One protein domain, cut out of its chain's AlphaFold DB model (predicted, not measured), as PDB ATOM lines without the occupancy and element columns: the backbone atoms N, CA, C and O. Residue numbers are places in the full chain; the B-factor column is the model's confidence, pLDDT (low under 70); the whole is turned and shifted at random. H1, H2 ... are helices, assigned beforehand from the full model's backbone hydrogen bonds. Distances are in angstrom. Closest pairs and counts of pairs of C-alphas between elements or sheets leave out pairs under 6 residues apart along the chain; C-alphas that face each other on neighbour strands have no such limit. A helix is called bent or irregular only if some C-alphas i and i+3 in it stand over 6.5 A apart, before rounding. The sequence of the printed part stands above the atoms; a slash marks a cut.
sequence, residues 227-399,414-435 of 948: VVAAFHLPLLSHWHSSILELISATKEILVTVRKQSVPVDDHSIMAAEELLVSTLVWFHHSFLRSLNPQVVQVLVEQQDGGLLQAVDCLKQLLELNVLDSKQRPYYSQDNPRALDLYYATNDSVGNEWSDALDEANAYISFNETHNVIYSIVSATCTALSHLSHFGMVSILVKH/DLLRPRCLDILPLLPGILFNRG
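Overview. This is residues 227 to 399 and 414 to 435 of the 948 residues of an uncharacterized protein of Catenaria anguillulae PL171 (UniProt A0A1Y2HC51). A long up-and-down bundle of four helices or arms, H1, H2a, H4 and H7, each running against the one before it in the chain, makes the body, and H2b runs on nearly straight from H2a along H7. H3 packs on H1 at one end, H6 crosses H1 at the other, H9 packs on H4 and H7, H10 on H4 and H5 on H10, while H8 lies far out and touches no helix. The printed part has 195 residues with ten named helices, H1 to H10 in chain order, and no named strand: all helix. It is compact, with a radius of gyration of the C-alphas of 17.5 A, yet elongated, spanning 57 by 37 by 30 A.

Along the chain. H1, residues 227 to 259, begins with C-alpha 227 at (266.054, 292.708, 370.655) and measures 47.3 A; it has a kink of 25 degrees near residue 234 and is only just irregular, C-alphas 230 and 233 being 6.9 A apart. H2, residues 266 to 290, was assigned as one helix by its hydrogen bonds but is bent, with C-alphas 278 and 281 6.7 A apart. Its arms, H2a (266 to 278) and H2b (281 to 290), stand at a shallow tilt of 8 degrees; H2b is irregular, C-alphas 285 and 288 being 6.6 A apart. Then come H3 (293 to 301), H4 (307 to 322, 23.3 A), H5 (336 to 345), H6 (357 to 369), H7 (372 to 390, 28.7 A), H8 (394 to 399), H9 (416 to 423) and H10 (426 to 431), which ends with C-alpha 431 at (272.964, 305.433, 404.817).

Arrangement. H2a and H7 touch, H7 with residues 372 to 376 alone, at a shallow tilt of 17 degrees, the same way, and their closest C-alphas are those of Glu 273 and Val 372, 6.1 A apart. H1 and H2a form a hairpin (Leu 246 and Leu 275, 5.8 A). H4, the hub, touches H1 at a shallow tilt of 11 degrees, the same way (Ile 247 and Leu 317, 5.9 A). H4 touches H7 at 36 degrees, only just steep, opposite ways (Leu 314 and Thr 380, 6.0 A). H7 touches H2b (His 284 and Ala 383, 5.3 A) and H9 (Ser 388 and Arg 417, 4.5 A). H10 touches H4 (Val 322 and Ile 430, 7.2 A) and H5 (Leu 339 and Leu 426, 6.2 A). H1 touches H3 with residues 228 to 233 (Val 228 and Val 295, 6.8 A) and H6 with residues 254 to 259 (Arg 258 and Glu 359, 4.6 A). Every O i to N i+4 pair is within hydrogen-bond range in H2a, H3, H5, H6 and H10; the others have H1 27 of 29, H2b 3 of 6, H4 10 of 12, H7 13 of 15, H9 3 of 4 and H8 0 of 2, with 1 of 3 O i to N i+3 pairs.

Size, cuts and confidence. The C-alphas farthest apart, of Ser 261 and His 399, are 61.6 A apart. Residues 400 to 413 are not printed, a gap of 16.0 A between C-alphas 399 and 414. The links H4 to H5 and H5 to H6 are long. Mean pLDDT of the printed part is 77.3; 48 residues are under 70, among them 331 to 341, 390 to 399 and 424 to 435.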
ATOM      1  N   VAL A 227     264.864 292.036 370.104       90.38
ATOM      2  CA  VAL A 227     266.054 292.708 370.655       90.38
ATOM      3  C   VAL A 227     266.224 292.393 372.146       90.38
ATOM      4  O   VAL A 227     267.337 292.148 372.613       90.38
ATOM      5  N   VAL A 228     265.127 292.340 372.907       91.25
ATOM      6  CA  VAL A 228     265.139 291.928 374.318       91.25
ATOM      7  C   VAL A 228     265.666 290.504 374.472       91.25
ATOM      8  O   VAL A 228     266.548 290.276 375.303       91.25
ATOM      9  N   ALA A 229     265.189 289.568 373.650       90.69
ATOM     10  CA  ALA A 229     265.642 288.180 373.676       90.69
ATOM     11  C   ALA A 229     267.111 288.012 373.252       90.69
ATOM     12  O   ALA A 229     267.824 287.189 373.830       90.69
ATOM     13  N   ALA A 230     267.573 288.782 372.263       90.50
ATOM     14  CA  ALA A 230     268.932 288.680 371.736       90.50
ATOM     15  C   ALA A 230     269.988 289.365 372.621       90.50
ATOM     16  O   ALA A 230     271.110 288.876 372.692       90.50
ATOM     17  N   PHE A 231     269.647 290.470 373.297       92.56
ATOM     18  CA  PHE A 231     270.624 291.317 373.994       92.56
ATOM     19  C   PHE A 231     270.357 291.469 375.498       92.56
ATOM     20  O   PHE A 231     271.199 291.115 376.325       92.56
ATOM     21  N   HIS A 232     269.175 291.965 375.877       91.81
ATOM     22  CA  HIS A 232     268.895 292.338 377.269       91.81
ATOM     23  C   HIS A 232     268.766 291.129 378.206       91.81
ATOM     24  O   HIS A 232     269.307 291.158 379.311       91.81
ATOM     25  N   LEU A 233     268.078 290.066 377.777       90.62
ATOM     26  CA  LEU A 233     267.912 288.852 378.584       90.62
ATOM     27  C   LEU A 233     269.232 288.103 378.831       90.62
ATOM     28  O   LEU A 233     269.469 287.716 379.978       90.62
ATOM     29  N   PRO A 234     270.127 287.932 377.838       91.06
ATOM     30  CA  PRO A 234     271.469 287.404 378.083       91.06
ATOM     31  C   PRO A 234     272.279 288.225 379.095       91.06
ATOM     32  O   PRO A 234     272.876 287.645 380.004       91.06
ATOM     33  N   LEU A 235     272.253 289.561 378.994       90.31
ATOM     34  CA  LEU A 235     272.927 290.442 379.955       90.31
ATOM     35  C   LEU A 235     272.368 290.292 381.371       90.31
ATOM     36  O   LEU A 235     273.141 290.171 382.322       90.31
ATOM     37  N   LEU A 236     271.039 290.271 381.511       90.31
ATOM     38  CA  LEU A 236     270.387 290.057 382.802       90.31
ATOM     39  C   LEU A 236     270.721 288.683 383.376       90.31
ATOM     40  O   LEU A 236     271.086 288.603 384.540       90.31
ATOM     41  N   SER A 237     270.706 287.631 382.558       88.62
ATOM     42  CA  SER A 237     271.049 286.272 382.996       88.62
ATOM     43  C   SER A 237     272.475 286.195 383.553       88.62
ATOM     44  O   SER A 237     272.708 285.599 384.607       88.62
ATOM     45  N   HIS A 238     273.437 286.844 382.885       87.44
ATOM     46  CA  HIS A 238     274.805 286.939 383.395       87.44
ATOM     47  C   HIS A 238     274.866 287.738 384.704       87.44
ATOM     48  O   HIS A 238     275.482 287.304 385.685       87.44
ATOM     49  N   TRP A 239     274.182 288.883 384.744       90.62
ATOM     50  CA  TRP A 239     274.092 289.717 385.937       90.62
ATOM     51  C   TRP A 239     273.472 288.967 387.125       90.62
ATOM     52  O   TRP A 239     274.003 289.066 388.226       90.62
ATOM     53  N   HIS A 240     272.424 288.159 386.913       90.19
ATOM     54  CA  HIS A 240     271.764 287.363 387.956       90.19
ATOM     55  C   HIS A 240     272.721 286.374 388.618       90.19
ATOM     56  O   HIS A 240     272.733 286.260 389.839       90.19
ATOM     57  N   SER A 241     273.555 285.681 387.844       90.44
ATOM     58  CA  SER A 241     274.578 284.805 388.435       90.44
ATOM     59  C   SER A 241     275.619 285.597 389.238       90.44
ATOM     60  O   SER A 241     275.902 285.261 390.386       90.44
ATOM     61  N   SER A 242     276.094 286.718 388.688       91.00
ATOM     62  CA  SER A 242     277.140 287.543 389.308       91.00
ATOM     63  C   SER A 242     276.657 288.247 390.586       91.00
ATOM     64  O   SER A 242     277.396 288.368 391.563       91.00
ATOM     65  N   ILE A 243     275.390 288.680 390.636       93.50
ATOM     66  CA  ILE A 243     274.823 289.313 391.834       93.50
ATOM     67  C   ILE A 243     274.617 288.297 392.956       93.50
ATOM     68  O   ILE A 243     274.800 288.643 394.119       93.50
ATOM     69  N   LEU A 244     274.297 287.039 392.633       93.69
ATOM     70  CA  LEU A 244     274.216 285.966 393.626       93.69
ATOM     71  C   LEU A 244     275.594 285.637 394.214       93.69
ATOM     72  O   LEU A 244     275.698 285.407 395.422       93.69
ATOM     73  N   GLU A 245     276.655 285.682 393.404       94.38
ATOM     74  CA  GLU A 245     278.037 285.577 393.892       94.38
ATOM     75  C   GLU A 245     278.388 286.742 394.826       94.38
ATOM     76  O   GLU A 245     278.899 286.512 395.924       94.38
ATOM     77  N   LEU A 246     278.027 287.979 394.460       94.44
ATOM     78  CA  LEU A 246     278.221 289.147 395.323       94.44
ATOM     79  C   LEU A 246     277.433 289.037 396.638       94.44
ATOM     80  O   LEU A 246     277.971 289.349 397.701       94.44
ATOM     81  N   ILE A 247     276.182 288.567 396.597       94.38
ATOM     82  CA  ILE A 247     275.358 288.299 397.790       94.38
ATOM     83  C   ILE A 247     276.052 287.265 398.685       94.38
ATOM     84  O   ILE A 247     276.139 287.462 399.900       94.38
ATOM     85  N   SER A 248     276.583 286.188 398.100       93.88
ATOM     86  CA  SER A 248     277.310 285.141 398.826       93.88
ATOM     87  C   SER A 248     278.581 285.679 399.489       93.88
ATOM     88  O   SER A 248     278.761 285.495 400.694       93.88
ATOM     89  N   ALA A 249     279.415 286.408 398.740       92.31
ATOM     90  CA  ALA A 249     280.642 287.022 399.254       92.31
ATOM     91  C   ALA A 249     280.345 288.029 400.380       92.31
ATOM     92  O   ALA A 249     280.964 287.999 401.444       92.31
ATOM     93  N   THR A 250     279.323 288.870 400.193       90.69
ATOM     94  CA  THR A 250     278.874 289.839 401.208       90.69
ATOM     95  C   THR A 250     278.418 289.131 402.483       90.69
ATOM     96  O   THR A 250     278.776 289.532 403.591       90.69
ATOM     97  N   LYS A 251     277.650 288.044 402.346       90.81
ATOM     98  CA  LYS A 251     277.182 287.243 403.479       90.81
ATOM     99  C   LYS A 251     278.342 286.611 404.251       90.81
ATOM    100  O   LYS A 251     278.300 286.602 405.478       90.81
ATOM    101  N   GLU A 252     279.361 286.099 403.568       89.38
ATOM    102  CA  GLU A 252     280.544 285.507 404.205       89.38
ATOM    103  C   GLU A 252     281.341 286.536 405.021       89.38
ATOM    104  O   GLU A 252     281.669 286.282 406.188       89.38
ATOM    105  N   ILE A 253     281.556 287.730 404.454       89.31
ATOM    106  CA  ILE A 253     282.161 288.866 405.162       89.31
ATOM    107  C   ILE A 253     281.342 289.186 406.418       89.31
ATOM    108  O   ILE A 253     281.881 289.186 407.525       89.31
ATOM    109  N   LEU A 254     280.025 289.375 406.280       87.06
ATOM    110  CA  LEU A 254     279.148 289.727 407.401       87.06
ATOM    111  C   LEU A 254     279.113 288.649 408.493       87.06
ATOM    112  O   LEU A 254     279.129 288.982 409.677       87.06
ATOM    113  N   VAL A 255     279.103 287.362 408.135       88.19
ATOM    114  CA  VAL A 255     279.158 286.256 409.108       88.19
ATOM    115  C   VAL A 255     280.462 286.287 409.906       88.19
ATOM    116  O   VAL A 255     280.437 286.057 411.118       88.19
ATOM    117  N   THR A 256     281.585 286.580 409.250       86.50
ATOM    118  CA  THR A 256     282.903 286.659 409.896       86.50
ATOM    119  C   THR A 256     282.980 287.860 410.838       86.50
ATOM    120  O   THR A 256     283.344 287.696 412.004       86.50
ATOM    121  N   VAL A 257     282.523 289.031 410.374       86.00
ATOM    122  CA  VAL A 257     282.429 290.267 411.172       86.00
ATOM    123  C   VAL A 257     281.581 290.052 412.428       86.00
ATOM    124  O   VAL A 257     282.027 290.341 413.536       86.00
ATOM    125  N   ARG A 258     280.374 289.489 412.280       84.19
ATOM    126  CA  ARG A 258     279.410 289.319 413.385       84.19
ATOM    127  C   ARG A 258     279.869 288.322 414.443       84.19
ATOM    128  O   ARG A 258     279.560 288.497 415.616       84.19
ATOM    129  N   LYS A 259     280.613 287.282 414.054       80.69
ATOM    130  CA  LYS A 259     281.109 286.257 414.988       80.69
ATOM    131  C   LYS A 259     282.315 286.707 415.818       80.69
ATOM    132  O   LYS A 259     282.669 285.984 416.744       80.69
ATOM    133  N   GLN A 260     282.965 287.827 415.471       67.50
ATOM    134  CA  GLN A 260     284.157 288.388 416.141       67.50
ATOM    135  C   GLN A 260     285.286 287.367 416.431       67.50
ATOM    136  O   GLN A 260     286.106 287.560 417.323       67.50
ATOM    137  N   SER A 261     285.325 286.247 415.701       59.47
ATOM    138  CA  SER A 261     286.167 285.092 416.058       59.47
ATOM    139  C   SER A 261     287.525 285.082 415.353       59.47
ATOM    140  O   SER A 261     288.482 284.515 415.876       59.47
ATOM    141  N   VAL A 262     287.612 285.720 414.183       64.75
ATOM    142  CA  VAL A 262     288.805 285.817 413.329       64.75
ATOM    143  C   VAL A 262     288.723 287.156 412.574       64.75
ATOM    144  O   VAL A 262     287.610 287.547 412.209       64.75
ATOM    145  N   PRO A 263     289.836 287.884 412.349       75.00
ATOM    146  CA  PRO A 263     289.840 289.024 411.430       75.00
ATOM    147  C   PRO A 263     289.365 288.597 410.034       75.00
ATOM    148  O   PRO A 263     289.653 287.487 409.590       75.00
ATOM    149  N   VAL A 264     288.616 289.473 409.361       80.44
ATOM    150  CA  VAL A 264     288.168 289.241 407.981       80.44
ATOM    151  C   VAL A 264     289.392 289.194 407.068       80.44
ATOM    152  O   VAL A 264     290.295 290.010 407.220       80.44
ATOM    153  N   ASP A 265     289.424 288.234 406.146       83.19
ATOM    154  CA  ASP A 265     290.494 288.101 405.156       83.19
ATOM    155  C   ASP A 265     290.419 289.231 404.112       83.19
ATOM    156  O   ASP A 265     289.380 289.429 403.472       83.19
ATOM    157  N   ASP A 266     291.528 289.950 403.916       84.94
ATOM    158  CA  ASP A 266     291.645 291.035 402.936       84.94
ATOM    159  C   ASP A 266     291.366 290.537 401.508       84.94
ATOM    160  O   ASP A 266     290.793 291.267 400.695       84.94
ATOM    161  N   HIS A 267     291.690 289.274 401.198       86.62
ATOM    162  CA  HIS A 267     291.375 288.686 399.893       86.62
ATOM    163  C   HIS A 267     289.867 288.553 399.654       86.62
ATOM    164  O   HIS A 267     289.404 288.810 398.541       86.62
ATOM    165  N   SER A 268     289.084 288.210 400.682       86.81
ATOM    166  CA  SER A 268     287.619 288.167 400.583       86.81
ATOM    167  C   SER A 268     287.026 289.561 400.368       86.81
ATOM    168  O   SER A 268     286.068 289.708 399.608       86.81
ATOM    169  N   ILE A 269     287.608 290.588 401.000       89.06
ATOM    170  CA  ILE A 269     287.205 291.989 400.810       89.06
ATOM    171  C   ILE A 269     287.480 292.428 399.369       89.06
ATOM    172  O   ILE A 269     286.565 292.914 398.703       89.06
ATOM    173  N   MET A 270     288.695 292.197 398.863       89.50
ATOM    174  CA  MET A 270     289.066 292.537 397.483       89.50
ATOM    175  C   MET A 270     288.187 291.818 396.453       89.50
ATOM    176  O   MET A 270     287.710 292.446 395.511       89.50
ATOM    177  N   ALA A 271     287.900 290.527 396.655       89.19
ATOM    178  CA  ALA A 271     287.022 289.768 395.765       89.19
ATOM    179  C   ALA A 271     285.594 290.347 395.720       89.19
ATOM    180  O   ALA A 271     284.991 290.446 394.650       89.19
ATOM    181  N   ALA A 272     285.053 290.779 396.865       90.81
ATOM    182  CA  ALA A 272     283.748 291.437 396.917       90.81
ATOM    183  C   ALA A 272     283.755 292.820 396.237       90.81
ATOM    184  O   ALA A 272     282.769 293.186 395.595       90.81
ATOM    185  N   GLU A 273     284.850 293.580 396.335       91.12
ATOM    186  CA  GLU A 273     285.011 294.859 395.626       91.12
ATOM    187  C   GLU A 273     285.087 294.674 394.103       91.12
ATOM    188  O   GLU A 273     284.446 295.422 393.358       91.12
ATOM    189  N   GLU A 274     285.803 293.656 393.626       90.62
ATOM    190  CA  GLU A 274     285.850 293.313 392.200       90.62
ATOM    191  C   GLU A 274     284.461 292.917 391.673       90.62
ATOM    192  O   GLU A 274     284.019 293.444 390.645       90.62
ATOM    193  N   LEU A 275     283.727 292.072 392.413       92.19
ATOM    194  CA  LEU A 275     282.350 291.675 392.088       92.19
ATOM    195  C   LEU A 275     281.373 292.860 392.104       92.19
ATOM    196  O   LEU A 275     280.500 292.957 391.239       92.19
ATOM    197  N   LEU A 276     281.518 293.789 393.054       91.06
ATOM    198  CA  LEU A 276     280.734 295.026 393.109       91.06
ATOM    199  C   LEU A 276     280.876 295.826 391.807       91.06
ATOM    200  O   LEU A 276     279.867 296.259 391.236       91.06
ATOM    201  N   VAL A 277     282.111 296.020 391.336       88.69
ATOM    202  CA  VAL A 277     282.387 296.794 390.120       88.69
ATOM    203  C   VAL A 277     281.878 296.063 388.878       88.69
ATOM    204  O   VAL A 277     281.160 296.661 388.069       88.69
ATOM    205  N   SER A 278     282.205 294.774 388.743       85.50
ATOM    206  CA  SER A 278     281.854 293.967 387.566       85.50
ATOM    207  C   SER A 278     280.356 293.669 387.446       85.50
ATOM    208  O   SER A 278     279.893 293.368 386.344       85.50
ATOM    209  N   THR A 279     279.606 293.792 388.550       89.06
ATOM    210  CA  THR A 279     278.178 293.460 388.623       89.06
ATOM    211  C   THR A 279     277.301 294.694 388.800       89.06
ATOM    212  O   THR A 279     276.551 295.047 387.896       89.06
ATOM    213  N   LEU A 280     277.354 295.371 389.952       87.00
ATOM    214  CA  LEU A 280     276.384 296.417 390.308       87.00
ATOM    215  C   LEU A 280     276.717 297.777 389.710       87.00
ATOM    216  O   LEU A 280     275.818 298.462 389.217       87.00
ATOM    217  N   VAL A 281     277.992 298.178 389.747       85.94
ATOM    218  CA  VAL A 281     278.414 299.468 389.180       85.94
ATOM    219  C   VAL A 281     278.206 299.451 387.670       85.94
ATOM    220  O   VAL A 281     277.575 300.363 387.136       85.94
ATOM    221  N   TRP A 282     278.659 298.390 386.996       86.12
ATOM    222  CA  TRP A 282     278.395 298.182 385.572       86.12
ATOM    223  C   TRP A 282     276.889 298.149 385.262       86.12
ATOM    224  O   TRP A 282     276.435 298.884 384.386       86.12
ATOM    225  N   PHE A 283     276.090 297.379 386.009       87.06
ATOM    226  CA  PHE A 283     274.644 297.285 385.779       87.06
ATOM    227  C   PHE A 283     273.950 298.644 385.867       87.06
ATOM    228  O   PHE A 283     273.151 299.003 385.004       87.06
ATOM    229  N   HIS A 284     274.294 299.448 386.872       81.69
ATOM    230  CA  HIS A 284     273.756 300.797 386.994       81.69
ATOM    231  C   HIS A 284     274.245 301.737 385.884       81.69
ATOM    232  O   HIS A 284     273.437 302.459 385.301       81.69
ATOM    233  N   HIS A 285     275.551 301.789 385.621       77.31
ATOM    234  CA  HIS A 285     276.134 302.796 384.733       77.31
ATOM    235  C   HIS A 285     275.954 302.493 383.247       77.31
ATOM    236  O   HIS A 285     275.815 303.441 382.474       77.31
ATOM    237  N   SER A 286     275.952 301.216 382.870       80.25
ATOM    238  CA  SER A 286     275.889 300.768 381.480       80.25
ATOM    239  C   SER A 286     274.491 300.287 381.106       80.25
ATOM    240  O   SER A 286     273.921 300.822 380.167       80.25
ATOM    241  N   PHE A 287     273.907 299.350 381.862       86.69
ATOM    242  CA  PHE A 287     272.630 298.726 381.494       86.69
ATOM    243  C   PHE A 287     271.418 299.608 381.831       86.69
ATOM    244  O   PHE A 287     270.661 299.989 380.947       86.69
ATOM    245  N   LEU A 288     271.229 299.997 383.098       83.44
ATOM    246  CA  LEU A 288     270.015 300.716 383.520       83.44
ATOM    247  C   LEU A 288     269.855 302.096 382.872       83.44
ATOM    248  O   LEU A 288     268.732 302.532 382.633       83.44
ATOM    249  N   ARG A 289     270.959 302.799 382.600       73.94
ATOM    250  CA  ARG A 289     270.924 304.131 381.970       73.94
ATOM    251  C   ARG A 289     270.584 304.104 380.487       73.94
ATOM    252  O   ARG A 289     270.306 305.163 379.936       73.94
ATOM    253  N   SER A 290     270.652 302.944 379.850       75.62
ATOM    254  CA  SER A 290     270.359 302.797 378.429       75.62
ATOM    255  C   SER A 290     269.027 302.110 378.156       75.62
ATOM    256  O   SER A 290     268.700 301.884 376.996       75.62
ATOM    257  N   LEU A 291     268.273 301.726 379.190       78.94
ATOM    258  CA  LEU A 291     267.004 301.035 378.997       78.94
ATOM    259  C   LEU A 291     265.938 301.982 378.450       78.94
ATOM    260  O   LEU A 291     265.657 303.037 379.014       78.94
ATOM    261  N   ASN A 292     265.274 301.538 377.389       74.88
ATOM    262  CA  ASN A 292     264.075 302.181 376.884       74.88
ATOM    263  C   ASN A 292     262.845 301.763 377.728       74.88
ATOM    264  O   ASN A 292     262.695 300.581 378.045       74.88
ATOM    265  N   PRO A 293     261.931 302.686 378.073       73.50
ATOM    266  CA  PRO A 293     260.607 302.395 378.633       73.50
ATOM    267  C   PRO A 293     259.890 301.131 378.136       73.50
ATOM    268  O   PRO A 293     259.398 300.337 378.938       73.50
ATOM    269  N   GLN A 294     259.830 300.937 376.822       74.56
ATOM    270  CA  GLN A 294     259.111 299.820 376.208       74.56
ATOM    271  C   GLN A 294     259.867 298.499 376.398       74.56
ATOM    272  O   GLN A 294     259.263 297.461 376.656       74.56
ATOM    273  N   VAL A 295     261.203 298.549 376.384       83.38
ATOM    274  CA  VAL A 295     262.067 297.421 376.766       83.38
ATOM    275  C   VAL A 295     261.833 297.033 378.226       83.38
ATOM    276  O   VAL A 295     261.701 295.849 378.533       83.38
ATOM    277  N   VAL A 296     261.735 298.015 379.131       82.56
ATOM    278  CA  VAL A 296     261.455 297.765 380.553       82.56
ATOM    279  C   VAL A 296     260.126 297.043 380.730       82.56
ATOM    280  O   VAL A 296     260.072 296.092 381.505       82.56
ATOM    281  N   GLN A 297     259.081 297.438 379.997       78.94
ATOM    282  CA  GLN A 297     257.790 296.752 380.053       78.94
ATOM    283  C   GLN A 297     257.936 295.262 379.717       78.94
ATOM    284  O   GLN A 297     257.540 294.415 380.519       78.94
ATOM    285  N   VAL A 298     258.582 294.939 378.592       85.75
ATOM    286  CA  VAL A 298     258.798 293.542 378.179       85.75
ATOM    287  C   VAL A 298     259.622 292.777 379.216       85.75
ATOM    288  O   VAL A 298     259.301 291.631 379.519       85.75
ATOM    289  N   LEU A 299     260.660 293.398 379.787       87.44
ATOM    290  CA  LEU A 299     261.531 292.789 380.799       87.44
ATOM    291  C   LEU A 299     260.862 292.584 382.167       87.44
ATOM    292  O   LEU A 299     261.287 291.713 382.925       87.44
ATOM    293  N   VAL A 300     259.860 293.395 382.514       84.38
ATOM    294  CA  VAL A 300     259.071 293.248 383.750       84.38
ATOM    295  C   VAL A 300     258.033 292.134 383.609       84.38
ATOM    296  O   VAL A 300     257.737 291.456 384.589       84.38
ATOM    297  N   GLU A 301     257.514 291.920 382.399       81.94
ATOM    298  CA  GLU A 301     256.578 290.833 382.086       81.94
ATOM    299  C   GLU A 301     257.256 289.446 382.047       81.94
ATOM    300  O   GLU A 301     256.568 288.425 382.126       81.94
ATOM    301  N   GLN A 302     258.595 289.378 381.984       82.19
ATOM    302  CA  GLN A 302     259.337 288.115 382.073       82.19
ATOM    303  C   GLN A 302     259.308 287.558 383.501       82.19
ATOM    304  O   GLN A 302     259.843 288.166 384.429       82.19
ATOM    305  N   GLN A 303     258.704 286.377 383.665       69.88
ATOM    306  CA  GLN A 303     258.586 285.703 384.963       69.88
ATOM    307  C   GLN A 303     259.943 285.220 385.498       69.88
ATOM    308  O   GLN A 303     260.209 285.376 386.688       69.88
ATOM    309  N   ASP A 304     260.809 284.713 384.615       71.94
ATOM    310  CA  ASP A 304     262.144 284.204 384.940       71.94
ATOM    311  C   ASP A 304     263.218 285.066 384.259       71.94
ATOM    312  O   ASP A 304     263.124 285.354 383.066       71.94
ATOM    313  N   GLY A 305     264.246 285.500 384.996       69.19
ATOM    314  CA  GLY A 305     265.353 286.297 384.445       69.19
ATOM    315  C   GLY A 305     264.996 287.750 384.095       69.19
ATOM    316  O   GLY A 305     265.786 288.441 383.453       69.19
ATOM    317  N   GLY A 306     263.819 288.231 384.511       85.00
ATOM    318  CA  GLY A 306     263.345 289.597 384.279       85.00
ATOM    319  C   GLY A 306     263.855 290.639 385.283       85.00
ATOM    320  O   GLY A 306     264.570 290.343 386.247       85.00
ATOM    321  N   LEU A 307     263.426 291.893 385.098       88.00
ATOM    322  CA  LEU A 307     263.794 293.009 385.987       88.00
ATOM    323  C   LEU A 307     263.237 292.859 387.410       88.00
ATOM    324  O   LEU A 307     263.842 293.359 388.355       88.00
ATOM    325  N   LEU A 308     262.120 292.146 387.589       87.44
ATOM    326  CA  LEU A 308     261.559 291.885 388.919       87.44
ATOM    327  C   LEU A 308     262.500 291.034 389.777       87.44
ATOM    328  O   LEU A 308     262.751 291.376 390.929       87.44
ATOM    329  N   GLN A 309     263.106 290.000 389.192       88.62
ATOM    330  CA  GLN A 309     264.111 289.188 389.876       88.62
ATOM    331  C   GLN A 309     265.365 290.010 390.208       88.62
ATOM    332  O   GLN A 309     266.008 289.781 391.232       88.62
ATOM    333  N   ALA A 310     265.713 290.994 389.369       89.88
ATOM    334  CA  ALA A 310     266.795 291.919 389.682       89.88
ATOM    335  C   ALA A 310     266.485 292.788 390.904       89.88
ATOM    336  O   ALA A 310     267.328 292.913 391.792       89.88
ATOM    337  N   VAL A 311     265.262 293.311 391.003       90.00
ATOM    338  CA  VAL A 311     264.795 294.026 392.201       90.00
ATOM    339  C   VAL A 311     264.850 293.128 393.441       90.00
ATOM    340  O   VAL A 311     265.325 293.577 394.482       90.00
ATOM    341  N   ASP A 312     264.458 291.857 393.328       89.31
ATOM    342  CA  ASP A 312     264.514 290.905 394.444       89.31
ATOM    343  C   ASP A 312     265.960 290.620 394.898       89.31
ATOM    344  O   ASP A 312     266.227 290.547 396.097       89.31
ATOM    345  N   CYS A 313     266.924 290.533 393.973       91.62
ATOM    346  CA  CYS A 313     268.346 290.393 394.317       91.62
ATOM    347  C   CYS A 313     268.894 291.651 395.017       91.62
ATOM    348  O   CYS A 313     269.607 291.549 396.016       91.62
ATOM    349  N   LEU A 314     268.529 292.846 394.532       91.06
ATOM    350  CA  LEU A 314     268.900 294.119 395.165       91.06
ATOM    351  C   LEU A 314     268.290 294.243 396.572       91.06
ATOM    352  O   LEU A 314     268.961 294.708 397.493       91.06
ATOM    353  N   LYS A 315     267.046 293.778 396.759       88.62
ATOM    354  CA  LYS A 315     266.394 293.683 398.072       88.62
ATOM    355  C   LYS A 315     267.180 292.780 399.022       88.62
ATOM    356  O   LYS A 315     267.524 293.233 400.110       88.62
ATOM    357  N   GLN A 316     267.514 291.557 398.603       89.75
ATOM    358  CA  GLN A 316     268.281 290.610 399.429       89.75
ATOM    359  C   GLN A 316     269.613 291.207 399.892       89.75
ATOM    360  O   GLN A 316     269.997 291.070 401.053       89.75
ATOM    361  N   LEU A 317     270.304 291.912 398.996       88.94
ATOM    362  CA  LEU A 317     271.569 292.562 399.306       88.94
ATOM    363  C   LEU A 317     271.417 293.682 400.349       88.94
ATOM    364  O   LEU A 317     272.274 293.819 401.220       88.94
ATOM    365  N   LEU A 318     270.325 294.455 400.317       84.88
ATOM    366  CA  LEU A 318     270.023 295.436 401.368       84.88
ATOM    367  C   LEU A 318     269.643 294.763 402.691       84.88
ATOM    368  O   LEU A 318     270.165 295.158 403.733       84.88
ATOM    369  N   GLU A 319     268.792 293.733 402.662       84.06
ATOM    370  CA  GLU A 319     268.338 292.998 403.854       84.06
ATOM    371  C   GLU A 319     269.501 292.347 404.615       84.06
ATOM    372  O   GLU A 319     269.546 292.419 405.845       84.06
ATOM    373  N   LEU A 320     270.506 291.811 403.906       85.44
ATOM    374  CA  LEU A 320     271.729 291.283 404.527       85.44
ATOM    375  C   LEU A 320     272.399 292.293 405.471       85.44
ATOM    376  O   LEU A 320     272.975 291.890 406.481       85.44
ATOM    377  N   ASN A 321     272.311 293.590 405.168       79.25
ATOM    378  CA  ASN A 321     272.997 294.651 405.906       79.25
ATOM    379  C   ASN A 321     272.208 295.200 407.104       79.25
ATOM    380  O   ASN A 321     272.790 295.879 407.946       79.25
ATOM    381  N   VAL A 322     270.911 294.900 407.208       79.06
ATOM    382  CA  VAL A 322     270.035 295.398 408.289       79.06
ATOM    383  C   VAL A 322     269.525 294.306 409.221       79.06
ATOM    384  O   VAL A 322     269.027 294.627 410.299       79.06
ATOM    385  N   LEU A 323     269.651 293.036 408.830       82.88
ATOM    386  CA  LEU A 323     269.215 291.881 409.614       82.88
ATOM    387  C   LEU A 323     270.380 291.210 410.354       82.88
ATOM    388  O   LEU A 323     271.468 291.036 409.800       82.88
ATOM    389  N   ASP A 324     270.121 290.764 411.583       83.94
ATOM    390  CA  ASP A 324     271.045 290.008 412.426       83.94
ATOM    391  C   ASP A 324     271.214 288.542 411.986       83.94
ATOM    392  O   ASP A 324     270.609 288.063 411.018       83.94
ATOM    393  N   SER A 325     272.066 287.793 412.694       84.75
ATOM    394  CA  SER A 325     272.278 286.361 412.434       84.75
ATOM    395  C   SER A 325     271.017 285.486 412.574       84.75
ATOM    396  O   SER A 325     270.952 284.416 411.964       84.75
ATOM    397  N   LYS A 326     269.999 285.944 413.316       84.19
ATOM    398  CA  LYS A 326     268.691 285.291 413.493       84.19
ATOM    399  C   LYS A 326     267.607 285.850 412.563       84.19
ATOM    400  O   LYS A 326     266.442 285.519 412.754       84.19
ATOM    401  N   GLN A 327     267.981 286.648 411.557       82.06
ATOM    402  CA  GLN A 327     267.050 287.310 410.636       82.06
ATOM    403  C   GLN A 327     266.080 288.266 411.348       82.06
ATOM    404  O   GLN A 327     264.908 288.326 411.003       82.06
ATOM    405  N   ARG A 328     266.552 289.011 412.350       82.38
ATOM    406  CA  ARG A 328     265.803 290.094 413.007       82.38
ATOM    407  C   ARG A 328     266.446 291.438 412.684       82.38
ATOM    408  O   ARG A 328     267.674 291.518 412.669       82.38
ATOM    409  N   PRO A 329     265.675 292.504 412.451       77.56
ATOM    410  CA  PRO A 329     266.247 293.800 412.124       77.56
ATOM    411  C   PRO A 329     267.013 294.387 413.312       77.56
ATOM    412  O   PRO A 329     266.565 294.294 414.456       77.56
ATOM    413  N   TYR A 330     268.176 294.991 413.059       75.25
ATOM    414  CA  TYR A 330     268.909 295.736 414.084       75.25
ATOM    415  C   TYR A 330     268.139 296.987 414.495       75.25
ATOM    416  O   TYR A 330     267.583 297.687 413.648       75.25
ATOM    417  N   TYR A 331     268.156 297.308 415.788       65.44
ATOM    418  CA  TYR A 331     267.565 298.545 416.281       65.44
ATOM    419  C   TYR A 331     268.288 299.754 415.673       65.44
ATOM    420  O   TYR A 331     269.440 300.035 416.007       65.44
ATOM    421  N   SER A 332     267.616 300.486 414.782       59.88
ATOM    422  CA  SER A 332     268.116 301.784 414.329       59.88
ATOM    423  C   SER A 332     267.858 302.799 415.438       59.88
ATOM    424  O   SER A 332     266.707 303.148 415.698       59.88
ATOM    425  N   GLN A 333     268.922 303.264 416.098       51.41
ATOM    426  CA  GLN A 333     268.814 304.284 417.149       51.41
ATOM    427  C   GLN A 333     268.219 305.596 416.614       51.41
ATOM    428  O   GLN A 333     267.503 306.285 417.340       51.41
ATOM    429  N   ASP A 334     268.439 305.890 415.331       49.47
ATOM    430  CA  ASP A 334     268.069 307.171 414.731       49.47
ATOM    431  C   ASP A 334     266.728 307.139 413.974       49.47
ATOM    432  O   ASP A 334     266.057 308.170 413.898       49.47
ATOM    433  N   ASN A 335     266.286 305.986 413.438       55.69
ATOM    434  CA  ASN A 335     265.096 305.905 412.566       55.69
ATOM    435  C   ASN A 335     264.227 304.627 412.741       55.69
ATOM    436  O   ASN A 335     263.922 303.956 411.750       55.69
ATOM    437  N   PRO A 336     263.743 304.289 413.955       56.34
ATOM    438  CA  PRO A 336     263.003 303.041 414.201       56.34
ATOM    439  C   PRO A 336     261.695 302.931 413.392       56.34
ATOM    440  O   PRO A 336     261.398 301.879 412.838       56.34
ATOM    441  N   ARG A 337     260.968 304.045 413.201       58.72
ATOM    442  CA  ARG A 337     259.626 304.057 412.580       58.72
ATOM    443  C   ARG A 337     259.584 303.674 411.095       58.72
ATOM    444  O   ARG A 337     258.583 303.125 410.644       58.72
ATOM    445  N   ALA A 338     260.621 304.003 410.326       60.41
ATOM    446  CA  ALA A 338     260.645 303.705 408.891       60.41
ATOM    447  C   ALA A 338     260.891 302.211 408.630       60.41
ATOM    448  O   ALA A 338     260.239 301.610 407.778       60.41
ATOM    449  N   LEU A 339     261.791 301.615 409.415       67.12
ATOM    450  CA  LEU A 339     262.074 300.183 409.395       67.12
ATOM    451  C   LEU A 339     260.924 299.370 410.017       67.12
ATOM    452  O   LEU A 339     260.548 298.354 409.439       67.12
ATOM    453  N   ASP A 340     260.309 299.849 411.111       66.50
ATOM    454  CA  ASP A 340     259.090 299.261 411.697       66.50
ATOM    455  C   ASP A 340     258.006 299.070 410.630       66.50
ATOM    456  O   ASP A 340     257.422 297.999 410.524       66.50
ATOM    457  N   LEU A 341     257.744 300.091 409.804       64.06
ATOM    458  CA  LEU A 341     256.714 300.017 408.768       64.06
ATOM    459  C   LEU A 341     257.055 298.975 407.699       64.06
ATOM    460  O   LEU A 341     256.180 298.211 407.295       64.06
ATOM    461  N   TYR A 342     258.306 298.938 407.240       72.62
ATOM    462  CA  TYR A 342     258.745 297.976 406.230       72.62
ATOM    463  C   TYR A 342     258.537 296.529 406.692       72.62
ATOM    464  O   TYR A 342     257.957 295.729 405.958       72.62
ATOM    465  N   TYR A 343     258.965 296.214 407.919       74.62
ATOM    466  CA  TYR A 343     258.858 294.866 408.478       74.62
ATOM    467  C   TYR A 343     257.450 294.535 408.980       74.62
ATOM    468  O   TYR A 343     257.015 293.403 408.826       74.62
ATOM    469  N   ALA A 344     256.679 295.511 409.467       67.19
ATOM    470  CA  ALA A 344     255.270 295.301 409.812       67.19
ATOM    471  C   ALA A 344     254.376 295.086 408.579       67.19
ATOM    472  O   ALA A 344     253.306 294.498 408.694       67.19
ATOM    473  N   THR A 345     254.777 295.595 407.410       66.75
ATOM    474  CA  THR A 345     254.039 295.393 406.149       66.75
ATOM    475  C   THR A 345     254.463 294.097 405.448       66.75
ATOM    476  O   THR A 345     253.672 293.506 404.718       66.75
ATOM    477  N   ASN A 346     255.699 293.640 405.675       65.94
ATOM    478  CA  ASN A 346     256.225 292.379 405.165       65.94
ATOM    479  C   ASN A 346     256.325 291.368 406.316       65.94
ATOM    480  O   ASN A 346     257.399 291.215 406.894       65.94
ATOM    481  N   ASP A 347     255.231 290.643 406.588       57.59
ATOM    482  CA  ASP A 347     255.063 289.579 407.613       57.59
ATOM    483  C   ASP A 347     256.161 288.472 407.632       57.59
ATOM    484  O   ASP A 347     256.078 287.504 408.388       57.59
ATOM    485  N   SER A 348     257.185 288.562 406.780       54.75
ATOM    486  CA  SER A 348     258.283 287.608 406.608       54.75
ATOM    487  C   SER A 348     259.390 287.694 407.661       54.75
ATOM    488  O   SER A 348     260.184 286.759 407.773       54.75
ATOM    489  N   VAL A 349     259.477 288.788 408.418       56.84
ATOM    490  CA  VAL A 349     260.515 289.003 409.437       56.84
ATOM    491  C   VAL A 349     259.789 289.214 410.755       56.84
ATOM    492  O   VAL A 349     259.004 290.147 410.867       56.84
ATOM    493  N   GLY A 350     259.955 288.307 411.721       54.88
ATOM    494  CA  GLY A 350     259.187 288.343 412.970       54.88
ATOM    495  C   GLY A 350     259.195 289.731 413.626       54.88
ATOM    496  O   GLY A 350     260.183 290.452 413.532       54.88
ATOM    497  N   ASN A 351     258.105 290.086 414.315       59.09
ATOM    498  CA  ASN A 351     257.861 291.409 414.921       59.09
ATOM    499  C   ASN A 351     258.842 291.812 416.049       59.09
ATOM    500  O   ASN A 351     258.551 292.712 416.838       59.09
ATOM    501  N   GLU A 352     259.977 291.132 416.180       72.50
ATOM    502  CA  GLU A 352     260.939 291.319 417.257       72.50
ATOM    503  C   GLU A 352     262.240 291.920 416.724       72.50
ATOM    504  O   GLU A 352     262.929 291.343 415.882       72.50
ATOM    505  N   TRP A 353     262.593 293.081 417.271       80.06
ATOM    506  CA  TRP A 353     263.879 293.732 417.052       80.06
ATOM    507  C   TRP A 353     265.040 292.881 417.585       80.06
ATOM    508  O   TRP A 353     264.907 292.163 418.580       80.06
ATOM    509  N   SER A 354     266.199 292.970 416.932       81.50
ATOM    510  CA  SER A 354     267.404 292.264 417.363       81.50
ATOM    511  C   SER A 354     267.913 292.781 418.712       81.50
ATOM    512  O   SER A 354     268.073 293.983 418.918       81.50
ATOM    513  N   ASP A 355     268.237 291.850 419.609       82.94
ATOM    514  CA  ASP A 355     268.954 292.068 420.870       82.94
ATOM    515  C   ASP A 355     270.480 291.868 420.736       82.94
ATOM    516  O   ASP A 355     271.216 292.011 421.713       82.94
ATOM    517  N   ALA A 356     270.979 291.558 419.532       83.50
ATOM    518  CA  ALA A 356     272.383 291.242 419.261       83.50
ATOM    519  C   ALA A 356     273.251 292.508 419.092       83.50
ATOM    520  O   ALA A 356     273.821 292.764 418.029       83.50
ATOM    521  N   LEU A 357     273.364 293.302 420.161       78.31
ATOM    522  CA  LEU A 357     274.143 294.552 420.196       78.31
ATOM    523  C   LEU A 357     275.616 294.361 419.791       78.31
ATOM    524  O   LEU A 357     276.177 295.210 419.103       78.31
ATOM    525  N   ASP A 358     276.231 293.237 420.164       82.00
ATOM    526  CA  ASP A 358     277.633 292.947 419.839       82.00
ATOM    527  C   ASP A 358     277.861 292.733 418.334       82.00
ATOM    528  O   ASP A 358     278.895 293.142 417.796       82.00
ATOM    529  N   GLU A 359     276.884 292.150 417.630       84.62
ATOM    530  CA  GLU A 359     276.932 292.000 416.172       84.62
ATOM    531  C   GLU A 359     276.805 293.362 415.473       84.62
ATOM    532  O   GLU A 359     277.539 293.643 414.523       84.62
ATOM    533  N   ALA A 360     275.905 294.220 415.967       78.44
ATOM    534  CA  ALA A 360     275.706 295.568 415.442       78.44
ATOM    535  C   ALA A 360     276.959 296.443 415.633       78.44
ATOM    536  O   ALA A 360     277.405 297.106 414.697       78.44
ATOM    537  N   ASN A 361     277.573 296.396 416.818       78.81
ATOM    538  CA  ASN A 361     278.805 297.131 417.112       78.81
ATOM    539  C   ASN A 361     279.988 296.642 416.259       78.81
ATOM    540  O   ASN A 361     280.760 297.461 415.757       78.81
ATOM    541  N   ALA A 362     280.112 295.327 416.039       80.38
ATOM    542  CA  ALA A 362     281.130 294.768 415.143       80.38
ATOM    543  C   ALA A 362     280.950 295.249 413.699       80.38
ATOM    544  O   ALA A 362     281.921 295.625 413.045       80.38
ATOM    545  N   TYR A 363     279.706 295.273 413.216       80.19
ATOM    546  CA  TYR A 363     279.369 295.788 411.892       80.19
ATOM    547  C   TYR A 363     279.743 297.270 411.732       80.19
ATOM    548  O   TYR A 363     280.360 297.640 410.731       80.19
ATOM    549  N   ILE A 364     279.419 298.108 412.724       78.12
ATOM    550  CA  ILE A 364     279.778 299.536 412.726       78.12
ATOM    551  C   ILE A 364     281.301 299.702 412.663       78.12
ATOM    552  O   ILE A 364     281.800 300.380 411.766       78.12
ATOM    553  N   SER A 365     282.043 299.021 413.542       79.31
ATOM    554  CA  SER A 365     283.509 299.107 413.596       79.31
ATOM    555  C   SER A 365     284.187 298.600 412.313       79.31
ATOM    556  O   SER A 365     285.154 299.198 411.830       79.31
ATOM    557  N   PHE A 366     283.654 297.531 411.708       84.00
ATOM    558  CA  PHE A 366     284.147 297.030 410.427       84.00
ATOM    559  C   PHE A 366     283.962 298.063 409.314       84.00
ATOM    560  O   PHE A 366     284.919 298.343 408.596       84.00
ATOM    561  N   ASN A 367     282.777 298.672 409.211       77.19
ATOM    562  CA  ASN A 367     282.487 299.699 408.207       77.19
ATOM    563  C   ASN A 367     283.288 300.988 408.410       77.19
ATOM    564  O   ASN A 367     283.619 301.669 407.440       77.19
ATOM    565  N   GLU A 368     283.609 301.342 409.656       75.75
ATOM    566  CA  GLU A 368     284.526 302.443 409.965       75.75
ATOM    567  C   GLU A 368     285.916 302.227 409.362       75.75
ATOM    568  O   GLU A 368     286.543 303.190 408.922       75.75
ATOM    569  N   THR A 369     286.343 300.968 409.269       78.31
ATOM    570  CA  THR A 369     287.675 300.574 408.795       78.31
ATOM    571  C   THR A 369     287.694 300.214 407.302       78.31
ATOM    572  O   THR A 369     288.656 300.536 406.609       78.31
ATOM    573  N   HIS A 370     286.627 299.597 406.782       80.88
ATOM    574  CA  HIS A 370     286.523 299.085 405.411       80.88
ATOM    575  C   HIS A 370     285.268 299.624 404.714       80.88
ATOM    576  O   HIS A 370     284.161 299.544 405.239       80.88
ATOM    577  N   ASN A 371     285.415 300.132 403.488       81.31
ATOM    578  CA  ASN A 371     284.312 300.767 402.754       81.31
ATOM    579  C   ASN A 371     283.485 299.807 401.886       81.31
ATOM    580  O   ASN A 371     282.479 300.241 401.327       81.31
ATOM    581  N   VAL A 372     283.870 298.532 401.757       86.12
ATOM    582  CA  VAL A 372     283.258 297.586 400.806       86.12
ATOM    583  C   VAL A 372     281.737 297.476 400.962       86.12
ATOM    584  O   VAL A 372     281.000 297.700 400.004       86.12
ATOM    585  N   ILE A 373     281.241 297.236 402.178       82.00
ATOM    586  CA  ILE A 373     279.805 297.077 402.447       82.00
ATOM    587  C   ILE A 373     279.044 298.374 402.171       82.00
ATOM    588  O   ILE A 373     277.984 298.364 401.545       82.00
ATOM    589  N   TYR A 374     279.605 299.510 402.584       79.38
ATOM    590  CA  TYR A 374     279.027 300.817 402.293       79.38
ATOM    591  C   TYR A 374     278.912 301.065 400.781       79.38
ATOM    592  O   TYR A 374     277.869 301.522 400.307       79.38
ATOM    593  N   SER A 375     279.950 300.728 400.012       84.81
ATOM    594  CA  SER A 375     279.958 300.863 398.553       84.81
ATOM    595  C   SER A 375     278.907 299.968 397.888       84.81
ATOM    596  O   SER A 375     278.195 300.427 396.991       84.81
ATOM    597  N   ILE A 376     278.745 298.732 398.374       86.25
ATOM    598  CA  ILE A 376     277.709 297.785 397.928       86.25
ATOM    599  C   ILE A 376     276.308 298.358 398.160       86.25
ATOM    600  O   ILE A 376     275.495 298.409 397.232       86.25
ATOM    601  N   VAL A 377     276.031 298.849 399.371       80.00
ATOM    602  CA  VAL A 377     274.750 299.493 399.695       80.00
ATOM    603  C   VAL A 377     274.526 300.696 398.781       80.00
ATOM    604  O   VAL A 377     273.486 300.786 398.136       80.00
ATOM    605  N   SER A 378     275.502 301.599 398.665       78.75
ATOM    606  CA  SER A 378     275.384 302.817 397.852       78.75
ATOM    607  C   SER A 378     275.072 302.516 396.379       78.75
ATOM    608  O   SER A 378     274.204 303.163 395.779       78.75
ATOM    609  N   ALA A 379     275.739 301.519 395.788       83.69
ATOM    610  CA  ALA A 379     275.472 301.085 394.417       83.69
ATOM    611  C   ALA A 379     274.059 300.492 394.272       83.69
ATOM    612  O   ALA A 379     273.338 300.833 393.332       83.69
ATOM    613  N   THR A 380     273.629 299.686 395.246       85.19
ATOM    614  CA  THR A 380     272.287 299.076 395.291       85.19
ATOM    615  C   THR A 380     271.183 300.133 395.352       85.19
ATOM    616  O   THR A 380     270.237 300.093 394.563       85.19
ATOM    617  N   CYS A 381     271.339 301.143 396.214       77.88
ATOM    618  CA  CYS A 381     270.433 302.293 396.302       77.88
ATOM    619  C   CYS A 381     270.320 303.029 394.968       77.88
ATOM    620  O   CYS A 381     269.233 303.400 394.528       77.88
ATOM    621  N   THR A 382     271.466 303.237 394.318       78.12
ATOM    622  CA  THR A 382     271.530 303.956 393.050       78.12
ATOM    623  C   THR A 382     270.800 303.179 391.952       78.12
ATOM    624  O   THR A 382     270.055 303.786 391.182       78.12
ATOM    625  N   ALA A 383     270.951 301.852 391.904       84.19
ATOM    626  CA  ALA A 383     270.233 300.991 390.966       84.19
ATOM    627  C   ALA A 383     268.711 301.011 391.204       84.19
ATOM    628  O   ALA A 383     267.953 301.262 390.267       84.19
ATOM    629  N   LEU A 384     268.258 300.846 392.456       81.12
ATOM    630  CA  LEU A 384     266.832 300.903 392.815       81.12
ATOM    631  C   LEU A 384     266.199 302.258 392.480       81.12
ATOM    632  O   LEU A 384     265.098 302.304 391.932       81.12
ATOM    633  N   SER A 385     266.912 303.360 392.738       75.69
ATOM    634  CA  SER A 385     266.435 304.697 392.373       75.69
ATOM    635  C   SER A 385     266.332 304.902 390.858       75.69
ATOM    636  O   SER A 385     265.547 305.748 390.444       75.69
ATOM    637  N   HIS A 386     267.123 304.207 390.035       76.31
ATOM    638  CA  HIS A 386     266.963 304.271 388.576       76.31
ATOM    639  C   HIS A 386     265.759 303.454 388.122       76.31
ATOM    640  O   HIS A 386     264.963 303.921 387.312       76.31
ATOM    641  N   LEU A 387     265.590 302.251 388.674       79.88
ATOM    642  CA  LEU A 387     264.464 301.379 388.347       79.88
ATOM    643  C   LEU A 387     263.113 302.010 388.718       79.88
ATOM    644  O   LEU A 387     262.144 301.860 387.972       79.88
ATOM    645  N   SER A 388     263.048 302.805 389.795       74.75
ATOM    646  CA  SER A 388     261.827 303.535 390.160       74.75
ATOM    647  C   SER A 388     261.397 304.589 389.129       74.75
ATOM    648  O   SER A 388     260.234 305.003 389.144       74.75
ATOM    649  N   HIS A 389     262.275 305.027 388.216       70.19
ATOM    650  CA  HIS A 389     261.956 306.046 387.203       70.19
ATOM    651  C   HIS A 389     261.093 305.540 386.043       70.19
ATOM    652  O   HIS A 389     260.478 306.363 385.366       70.19
ATOM    653  N   PHE A 390     260.994 304.225 385.830       67.88
ATOM    654  CA  PHE A 390     260.316 303.645 384.661       67.88
ATOM    655  C   PHE A 390     258.812 303.350 384.857       67.88
ATOM    656  O   PHE A 390     258.150 302.905 383.925       67.88
ATOM    657  N   GLY A 391     258.235 303.623 386.032       53.28
ATOM    658  CA  GLY A 391     256.866 303.196 386.379       53.28
ATOM    659  C   GLY A 391     255.691 303.845 385.622       53.28
ATOM    660  O   GLY A 391     254.584 303.319 385.625       53.28
ATOM    661  N   MET A 392     255.891 304.962 384.915       50.09
ATOM    662  CA  MET A 392     254.781 305.735 384.312       50.09
ATOM    663  C   MET A 392     254.536 305.492 382.811       50.09
ATOM    664  O   MET A 392     253.795 306.233 382.170       50.09
ATOM    665  N   VAL A 393     255.145 304.468 382.217       44.22
ATOM    666  CA  VAL A 393     255.114 304.254 380.755       44.22
ATOM    667  C   VAL A 393     253.767 303.683 380.278       44.22
ATOM    668  O   VAL A 393     253.292 304.024 379.196       44.22
ATOM    669  N   SER A 394     253.087 302.901 381.126       38.06
ATOM    670  CA  SER A 394     251.822 302.201 380.815       38.06
ATOM    671  C   SER A 394     250.649 303.133 380.444       38.06
ATOM    672  O   SER A 394     249.756 302.746 379.689       38.06
ATOM    673  N   ILE A 395     250.636 304.384 380.924       39.22
ATOM    674  CA  ILE A 395     249.478 305.288 380.751       39.22
ATOM    675  C   ILE A 395     249.479 305.993 379.378       39.22
ATOM    676  O   ILE A 395     248.412 306.315 378.845       39.22
ATOM    677  N   LEU A 396     250.653 306.196 378.770       39.38
ATOM    678  CA  LEU A 396     250.809 307.031 377.571       39.38
ATOM    679  C   LEU A 396     250.571 306.280 376.252       39.38
ATOM    680  O   LEU A 396     249.976 306.850 375.339       39.38
ATOM    681  N   VAL A 397     250.917 304.990 376.167       39.34
ATOM    682  CA  VAL A 397     250.664 304.182 374.953       39.34
ATOM    683  C   VAL A 397     249.158 303.979 374.720       39.34
ATOM    684  O   VAL A 397     248.685 304.016 373.586       39.34
ATOM    685  N   LYS A 398     248.353 303.886 375.790       37.09
ATOM    686  CA  LYS A 398     246.889 303.780 375.664       37.09
ATOM    687  C   LYS A 398     246.231 305.055 375.120       37.09
ATOM    688  O   LYS A 398     245.259 304.949 374.380       37.09
ATOM    689  N   HIS A 399     246.757 306.251 375.401       35.44
ATOM    690  CA  HIS A 399     246.112 307.496 374.952       35.44
ATOM    691  C   HIS A 399     246.234 307.755 373.444       35.44
ATOM    692  O   HIS A 399     245.348 308.387 372.872       35.44
ATOM    693  N   ASP A 414     251.476 299.662 387.093       59.97
ATOM    694  CA  ASP A 414     252.893 299.916 387.343       59.97
ATOM    695  C   ASP A 414     253.437 298.831 388.303       59.97
ATOM    696  O   ASP A 414     253.158 298.868 389.497       59.97
ATOM    697  N   LEU A 415     254.111 297.797 387.781       67.31
ATOM    698  CA  LEU A 415     254.592 296.647 388.575       67.31
ATOM    699  C   LEU A 415     255.988 296.871 389.178       67.31
ATOM    700  O   LEU A 415     256.318 296.288 390.212       67.31
ATOM    701  N   LEU A 416     256.816 297.696 388.532       74.81
ATOM    702  CA  LEU A 416     258.223 297.870 388.894       74.81
ATOM    703  C   LEU A 416     258.410 298.946 389.964       74.81
ATOM    704  O   LEU A 416     259.134 298.731 390.941       74.81
ATOM    705  N   ARG A 417     257.759 300.104 389.802       74.50
ATOM    706  CA  ARG A 417     257.969 301.241 390.701       74.50
ATOM    707  C   ARG A 417     257.449 300.963 392.110       74.50
ATOM    708  O   ARG A 417     258.236 301.215 393.015       74.50
ATOM    709  N   PRO A 418     256.238 300.418 392.354       73.69
ATOM    710  CA  PRO A 418     255.798 300.115 393.715       73.69
ATOM    711  C   PRO A 418     256.771 299.192 394.447       73.69
ATOM    712  O   PRO A 418     257.196 299.529 395.541       73.69
ATOM    713  N   ARG A 419     257.252 298.125 393.794       77.38
ATOM    714  CA  ARG A 419     258.247 297.216 394.386       77.38
ATOM    715  C   ARG A 419     259.564 297.904 394.725       77.38
ATOM    716  O   ARG A 419     260.124 297.655 395.788       77.38
ATOM    717  N   CYS A 420     260.061 298.775 393.845       78.94
ATOM    718  CA  CYS A 420     261.247 299.569 394.152       78.94
ATOM    719  C   CYS A 420     260.976 300.482 395.353       78.94
ATOM    720  O   CYS A 420     261.778 300.501 396.280       78.94
ATOM    721  N   LEU A 421     259.838 301.192 395.352       72.94
ATOM    722  CA  LEU A 421     259.439 302.131 396.401       72.94
ATOM    723  C   LEU A 421     259.211 301.457 397.760       72.94
ATOM    724  O   LEU A 421     259.529 302.066 398.780       72.94
ATOM    725  N   ASP A 422     258.734 300.212 397.775       74.12
ATOM    726  CA  ASP A 422     258.540 299.409 398.984       74.12
ATOM    727  C   ASP A 422     259.868 299.087 399.676       74.12
ATOM    728  O   ASP A 422     259.894 298.950 400.891       74.12
ATOM    729  N   ILE A 423     260.980 298.999 398.935       74.81
ATOM    730  CA  ILE A 423     262.319 298.699 399.477       74.81
ATOM    731  C   ILE A 423     263.009 299.959 400.027       74.81
ATOM    732  O   ILE A 423     263.827 299.878 400.947       74.81
ATOM    733  N   LEU A 424     262.678 301.144 399.501       69.94
ATOM    734  CA  LEU A 424     263.351 302.406 399.840       69.94
ATOM    735  C   LEU A 424     263.349 302.783 401.335       69.94
ATOM    736  O   LEU A 424     264.295 303.462 401.742       69.94
ATOM    737  N   PRO A 425     262.390 302.352 402.186       68.56
ATOM    738  CA  PRO A 425     262.470 302.588 403.624       68.56
ATOM    739  C   PRO A 425     263.647 301.966 404.358       68.56
ATOM    740  O   PRO A 425     263.987 302.428 405.447       68.56
ATOM    741  N   LEU A 426     264.331 300.996 403.751       69.44
ATOM    742  CA  LEU A 426     265.580 300.465 404.290       69.44
ATOM    743  C   LEU A 426     266.734 301.477 404.190       69.44
ATOM    744  O   LEU A 426     267.651 301.459 405.009       69.44
ATOM    745  N   LEU A 427     266.699 302.394 403.218       65.25
ATOM    746  CA  LEU A 427     267.848 303.242 402.884       65.25
ATOM    747  C   LEU A 427     268.259 304.222 403.991       65.25
ATOM    748  O   LEU A 427     269.459 304.347 404.245       65.25
ATOM    749  N   PRO A 428     267.336 304.900 404.695       55.16
ATOM    750  CA  PRO A 428     267.715 305.869 405.721       55.16
ATOM    751  C   PRO A 428     268.273 305.204 406.983       55.16
ATOM    752  O   PRO A 428     269.107 305.787 407.669       55.16
ATOM    753  N   GLY A 429     267.869 303.961 407.265       58.81
ATOM    754  CA  GLY A 429     268.445 303.163 408.348       58.81
ATOM    755  C   GLY A 429     269.898 302.744 408.090       58.81
ATOM    756  O   GLY A 429     270.636 302.522 409.044       58.81
ATOM    757  N   ILE A 430     270.319 302.672 406.821       61.97
ATOM    758  CA  ILE A 430     271.645 302.173 406.415       61.97
ATOM    759  C   ILE A 430     272.613 303.315 406.055       61.97
ATOM    760  O   ILE A 430     273.808 303.233 406.333       61.97
ATOM    761  N   LEU A 431     272.122 304.392 405.426       56.00
ATOM    762  CA  LEU A 431     272.964 305.433 404.817       56.00
ATOM    763  C   LEU A 431     273.313 306.616 405.739       56.00
ATOM    764  O   LEU A 431     274.234 307.368 405.417       56.00
ATOM    765  N   PHE A 432     272.616 306.807 406.863       51.72
ATOM    766  CA  PHE A 432     272.756 308.027 407.676       51.72
ATOM    767  C   PHE A 432     273.959 308.071 408.624       51.72
ATOM    768  O   PHE A 432     274.275 309.140 409.136       51.72
ATOM    769  N   ASN A 433     274.719 306.980 408.759       48.62
ATOM    770  CA  ASN A 433     275.948 306.985 409.564       48.62
ATOM    771  C   ASN A 433     277.115 307.755 408.914       48.62
ATOM    772  O   ASN A 433     278.140 307.974 409.556       48.62
ATOM    773  N   ARG A 434     276.999 308.190 407.647       49.25
ATOM    774  CA  ARG A 434     278.041 308.964 406.945       49.25
ATOM    775  C   ARG A 434     277.413 310.044 406.068       49.25
ATOM    776  O   ARG A 434     276.945 309.754 404.972       49.25
ATOM    777  N   GLY A 435     277.437 311.296 406.533       47.16
ATOM    778  CA  GLY A 435     276.742 312.472 405.970       47.16
ATOM    779  C   GLY A 435     276.990 312.861 404.497       47.16
ATOM    780  O   GLY A 435     276.578 313.941 404.091       47.16
TER     781      GLY A 435